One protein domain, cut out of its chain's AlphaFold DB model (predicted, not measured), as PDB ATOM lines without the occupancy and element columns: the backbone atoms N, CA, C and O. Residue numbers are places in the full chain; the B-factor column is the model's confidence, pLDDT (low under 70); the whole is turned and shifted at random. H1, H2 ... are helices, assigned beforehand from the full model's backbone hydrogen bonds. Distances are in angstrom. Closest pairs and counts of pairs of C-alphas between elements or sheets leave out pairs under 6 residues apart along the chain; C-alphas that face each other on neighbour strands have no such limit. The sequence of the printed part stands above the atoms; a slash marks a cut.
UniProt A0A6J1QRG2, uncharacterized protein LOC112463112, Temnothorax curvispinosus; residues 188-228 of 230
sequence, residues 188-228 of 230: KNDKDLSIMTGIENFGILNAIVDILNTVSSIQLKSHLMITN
ATOM      1  N   LYS A 188      42.852 -38.528  29.564       88.31
ATOM      2  CA  LYS A 188      42.100 -39.311  30.568       88.31
ATOM      3  C   LYS A 188      41.554 -38.460  31.712       88.31
ATOM      4  O   LYS A 188      40.518 -38.800  32.271       88.31
ATOM      5  N   ASN A 189      42.238 -37.371  32.049       92.00
ATOM      6  CA  ASN A 189      41.929 -36.491  33.173       92.00
ATOM      7  C   ASN A 189      41.836 -35.031  32.704       92.00
ATOM      8  O   ASN A 189      42.424 -34.667  31.684       92.00
ATOM      9  N   ASP A 190      41.195 -34.167  33.498       91.31
ATOM     10  CA  ASP A 190      41.094 -32.720  33.228       91.31
ATOM     11  C   ASP A 190      42.463 -32.062  32.985       91.31
ATOM     12  O   ASP A 190      42.617 -31.215  32.109       91.31
ATOM     13  N   LYS A 191      43.497 -32.512  33.706       91.38
ATOM     14  CA  LYS A 191      44.879 -32.047  33.526       91.38
ATOM     15  C   LYS A 191      45.436 -32.374  32.135       91.38
ATOM     16  O   LYS A 191      46.123 -31.541  31.549       91.38
ATOM     17  N   ASP A 192      45.135 -33.557  31.605       91.31
ATOM     18  CA  ASP A 192      45.595 -33.984  30.279       91.31
ATOM     19  C   ASP A 192      44.866 -33.183  29.190       91.31
ATOM     20  O   ASP A 192      45.480 -32.731  28.222       91.31
ATOM     21  N   LEU A 193      43.563 -32.941  29.393       92.00
ATOM     22  CA  LEU A 193      42.733 -32.104  28.530       92.00
ATOM     23  C   LEU A 193      43.260 -30.663  28.496       92.00
ATOM     24  O   LEU A 193      43.469 -30.118  27.412       92.00
ATOM     25  N   SER A 194      43.537 -30.078  29.661       92.12
ATOM     26  CA  SER A 194      44.085 -28.727  29.804       92.12
ATOM     27  C   SER A 194      45.439 -28.586  29.105       92.12
ATOM     28  O   SER A 194      45.624 -27.662  28.313       92.12
ATOM     29  N   ILE A 195      46.351 -29.550  29.280       92.50
ATOM     30  CA  ILE A 195      47.664 -29.548  28.612       92.50
ATOM     31  C   ILE A 195      47.539 -29.703  27.085       92.50
ATOM     32  O   ILE A 195      48.263 -29.036  26.348       92.50
ATOM     33  N   MET A 196      46.641 -30.564  26.590       90.44
ATOM     34  CA  MET A 196      46.520 -30.842  25.150       90.44
ATOM     35  C   MET A 196      45.619 -29.867  24.377       90.44
ATOM     36  O   MET A 196      45.746 -29.779  23.156       90.44
ATOM     37  N   THR A 197      44.699 -29.163  25.045       89.94
ATOM     38  CA  THR A 197      43.654 -28.350  24.380       89.94
ATOM     39  C   THR A 197      43.475 -26.940  24.947       89.94
ATOM     40  O   THR A 197      42.817 -26.120  24.311       89.94
ATOM     41  N   GLY A 198      44.023 -26.646  26.129       92.44
ATOM     42  CA  GLY A 198      43.769 -25.405  26.869       92.44
ATOM     43  C   GLY A 198      42.429 -25.361  27.616       92.44
ATOM     44  O   GLY A 198      42.158 -24.373  28.293       92.44
ATOM     45  N   ILE A 199      41.587 -26.399  27.525       94.06
ATOM     46  CA  ILE A 199      40.296 -26.467  28.226       94.06
ATOM     47  C   ILE A 199      40.517 -26.998  29.646       94.06
ATOM     48  O   ILE A 199      41.003 -28.111  29.824       94.06
ATOM     49  N   GLU A 200      40.147 -26.214  30.662       92.31
ATOM     50  CA  GLU A 200      40.488 -26.488  32.068       92.31
ATOM     51  C   GLU A 200      39.925 -27.807  32.620       92.31
ATOM     52  O   GLU A 200      40.550 -28.407  33.492       92.31
ATOM     53  N   ASN A 201      38.750 -28.242  32.150       94.69
ATOM     54  CA  ASN A 201      38.090 -29.474  32.588       94.69
ATOM     55  C   ASN A 201      37.046 -29.990  31.576       94.69
ATOM     56  O   ASN A 201      36.535 -29.247  30.732       94.69
ATOM     57  N   PHE A 202      36.683 -31.269  31.697       93.88
ATOM     58  CA  PHE A 202      35.674 -31.940  30.875       93.88
ATOM     59  C   PHE A 202      34.267 -31.336  31.013       93.88
ATOM     60  O   PHE A 202      33.474 -31.451  30.082       93.88
ATOM     61  N   GLY A 203      33.947 -30.665  32.124       93.19
ATOM     62  CA  GLY A 203      32.667 -29.970  32.300       93.19
ATOM     63  C   GLY A 203      32.467 -28.856  31.269       93.19
ATOM     64  O   GLY A 203      31.416 -28.785  30.632       93.19
ATOM     65  N   ILE A 204      33.506 -28.049  31.032       93.62
ATOM     66  CA  ILE A 204      33.516 -27.013  29.986       93.62
ATOM     67  C   ILE A 204      33.395 -27.651  28.594       93.62
ATOM     68  O   ILE A 204      32.599 -27.190  27.775       93.62
ATOM     69  N   LEU A 205      34.140 -28.732  28.328       94.12
ATOM     70  CA  LEU A 205      34.085 -29.433  27.039       94.12
ATOM     71  C   LEU A 205      32.676 -29.978  26.744       94.12
ATOM     72  O   LEU A 205      32.155 -29.766  25.649       94.12
ATOM     73  N   ASN A 206      32.045 -30.630  27.721       92.75
ATOM     74  CA  ASN A 206      30.701 -31.189  27.581       92.75
ATOM     75  C   ASN A 206      29.652 -30.084  27.377       92.75
ATOM     76  O   ASN A 206      28.832 -30.193  26.470       92.75
ATOM     77  N   ALA A 207      29.737 -28.972  28.117       94.56
ATOM     78  CA  ALA A 207      28.848 -27.826  27.917       94.56
ATOM     79  C   ALA A 207      28.954 -27.231  26.496       94.56
ATOM     80  O   ALA A 207      27.940 -26.878  25.892       94.56
ATOM     81  N   ILE A 208      30.162 -27.165  25.921       92.25
ATOM     82  CA  ILE A 208      30.365 -26.749  24.521       92.25
ATOM     83  C   ILE A 208      29.721 -27.755  23.553       92.25
ATOM     84  O   ILE A 208      29.052 -27.348  22.602       92.25
ATOM     85  N   VAL A 209      29.881 -29.060  23.796       92.75
ATOM     86  CA  VAL A 209      29.260 -30.124  22.987       92.75
ATOM     87  C   VAL A 209      27.728 -30.043  23.032       92.75
ATOM     88  O   VAL A 209      27.091 -30.119  21.983       92.75
ATOM     89  N   ASP A 210      27.125 -29.793  24.194       91.56
ATOM     90  CA  ASP A 210      25.671 -29.647  24.337       91.56
ATOM     91  C   ASP A 210      25.127 -28.386  23.646       91.56
ATOM     92  O   ASP A 210      24.078 -28.432  22.992       91.56
ATOM     93  N   ILE A 211      25.866 -27.273  23.683       91.88
ATOM     94  CA  ILE A 211      25.544 -26.067  22.904       91.88
ATOM     95  C   ILE A 211      25.595 -26.368  21.394       91.88
ATOM     96  O   ILE A 211      24.685 -25.994  20.652       91.88
ATOM     97  N   LEU A 212      26.607 -27.099  20.916       89.88
ATOM     98  CA  LEU A 212      26.710 -27.480  19.503       89.88
ATOM     99  C   LEU A 212      25.601 -28.459  19.076       89.88
ATOM    100  O   LEU A 212      25.028 -28.303  17.992       89.88
ATOM    101  N   ASN A 213      25.246 -29.421  19.930       86.69
ATOM    102  CA  ASN A 213      24.167 -30.385  19.695       86.69
ATOM    103  C   ASN A 213      22.789 -29.708  19.643       86.69
ATOM    104  O   ASN A 213      21.984 -29.997  18.750       86.69
ATOM    105  N   THR A 214      22.515 -28.774  20.559       85.94
ATOM    106  CA  THR A 214      21.251 -28.020  20.582       85.94
ATOM    107  C   THR A 214      21.132 -27.086  19.377       85.94
ATOM    108  O   THR A 214      20.119 -27.142  18.678       85.94
ATOM    109  N   VAL A 215      22.173 -26.313  19.041       81.06
ATOM    110  CA  VAL A 215      22.189 -25.443  17.847       81.06
ATOM    111  C   VAL A 215      22.005 -26.249  16.554       81.06
ATOM    112  O   VAL A 215      21.187 -25.875  15.711       81.06
ATOM    113  N   SER A 216      22.690 -27.387  16.411       77.56
ATOM    114  CA  SER A 216      22.548 -28.266  15.237       77.56
ATOM    115  C   SER A 216      21.131 -28.846  15.122       77.56
ATOM    116  O   SER A 216      20.542 -28.860  14.039       77.56
ATOM    117  N   SER A 217      20.538 -29.249  16.249       68.31
ATOM    118  CA  SER A 217      19.156 -29.745  16.314       68.31
ATOM    119  C   SER A 217      18.120 -28.672  15.960       68.31
ATOM    120  O   SER A 217      17.099 -28.978  15.340       68.31
ATOM    121  N   ILE A 218      18.373 -27.410  16.323       62.56
ATOM    122  CA  ILE A 218      17.520 -26.267  15.971       62.56
ATOM    123  C   ILE A 218      17.560 -26.005  14.459       62.56
ATOM    124  O   ILE A 218      16.502 -25.831  13.856       62.56
ATOM    125  N   GLN A 219      18.739 -26.043  13.823       58.91
ATOM    126  CA  GLN A 219      18.850 -25.844  12.369       58.91
ATOM    127  C   GLN A 219      18.141 -26.942  11.561       58.91
ATOM    128  O   GLN A 219      17.463 -26.645  10.578       58.91
ATOM    129  N   LEU A 220      18.226 -28.206  11.992       57.59
ATOM    130  CA  LEU A 220      17.498 -29.305  11.342       57.59
ATOM    131  C   LEU A 220      15.973 -29.133  11.444       57.59
ATOM    132  O   LEU A 220      15.262 -29.327  10.456       57.59
ATOM    133  N   LYS A 221      15.461 -28.717  12.611       57.22
ATOM    134  CA  LYS A 221      14.023 -28.462  12.809       57.22
ATOM    135  C   LYS A 221      13.524 -27.255  12.009       57.22
ATOM    136  O   LYS A 221      12.442 -27.334  11.429       57.22
ATOM    137  N   SER A 222      14.297 -26.169  11.927       56.34
ATOM    138  CA  SER A 222      13.897 -24.984  11.154       56.34
ATOM    139  C   SER A 222      13.830 -25.272   9.650       56.34
ATOM    140  O   SER A 222      12.868 -24.870   8.994       56.34
ATOM    141  N   HIS A 223      14.773 -26.054   9.111       46.00
ATOM    142  CA  HIS A 223      14.742 -26.470   7.707       46.00
ATOM    143  C   HIS A 223      13.527 -27.361   7.383       46.00
ATOM    144  O   HIS A 223      12.943 -27.222   6.307       46.00
ATOM    145  N   LEU A 224      13.115 -28.239   8.305       50.81
ATOM    146  CA  LEU A 224      11.950 -29.119   8.132       50.81
ATOM    147  C   LEU A 224      10.605 -28.377   8.148       50.81
ATOM    148  O   LEU A 224       9.664 -28.817   7.488       50.81
ATOM    149  N   MET A 225      10.486 -27.251   8.857       49.12
ATOM    150  CA  MET A 225       9.244 -26.465   8.845       49.12
ATOM    151  C   MET A 225       9.082 -25.618   7.576       49.12
ATOM    152  O   MET A 225       7.965 -25.469   7.088       49.12
ATOM    153  N   ILE A 226      10.180 -25.143   6.979       53.06
ATOM    154  CA  ILE A 226      10.145 -24.370   5.722       53.06
ATOM    155  C   ILE A 226       9.725 -25.243   4.522       53.06
ATOM    156  O   ILE A 226       9.129 -24.745   3.569       53.06
ATOM    157  N   THR A 227       9.990 -26.554   4.554       52.97
ATOM    158  CA  THR A 227       9.679 -27.469   3.438       52.97
ATOM    159  C   THR A 227       8.236 -27.981   3.392       52.97
ATOM    160  O   THR A 227       7.885 -28.639   2.420       52.97
ATOM    161  N   ASN A 228       7.399 -27.696   4.398       47.50
ATOM    162  CA  ASN A 228       6.036 -28.242   4.529       47.50
ATOM    163  C   ASN A 228       4.920 -27.185   4.335       47.50
ATOM    164  O   ASN A 228       3.843 -27.296   4.916       47.50
TER     165      ASN A 228
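Overview. This is residues 188 to 228 of the 230 residues of the protein "uncharacterized protein LOC112463112" of Temnothorax curvispinosus (UniProt A0A6J1QRG2). One long helix, H2, makes the length of a rod, and a short helix, H1, sits across one end of it as a small head. Residues 206 to 228, of which 206 to 226 belong to H2, stand free and stick out from this head as an arm. The printed part has 41 residues with two named helices, H1 then H2, and no named strand; the class is all helix. It is extended, with a radius of gyration of the C-alphas of 15.6 A and spans of 49 by 14 by 13 A.

Arrangement. H2, residues 202 to 226, and H1, residues 190 to 197, are close but not clearly touching, the closest C-alphas being those of Phe 202 and Asp 190, 6.0 A apart. Their lines stand at a steep tilt of 62 degrees, and they run the same way. In H1 and H2 every O i to N i+4 pair is within hydrogen-bond range.

Along the chain. H2 is 36.6 A long, from C-alpha 202 at (35.674, -31.940, 30.875) to C-alpha 226 at (10.145, -24.370, 5.722). H1 begins with C-alpha 190 at (41.094, -32.720, 33.228) and is 10.2 A long.

Size, cuts and confidence. The C-alphas farthest apart, of Lys 191 and Asn 228, are 48.6 A apart. The printed part has no cut, and the link from H1 to H2 is tight. Residues 217 to 228 have pLDDT under 70.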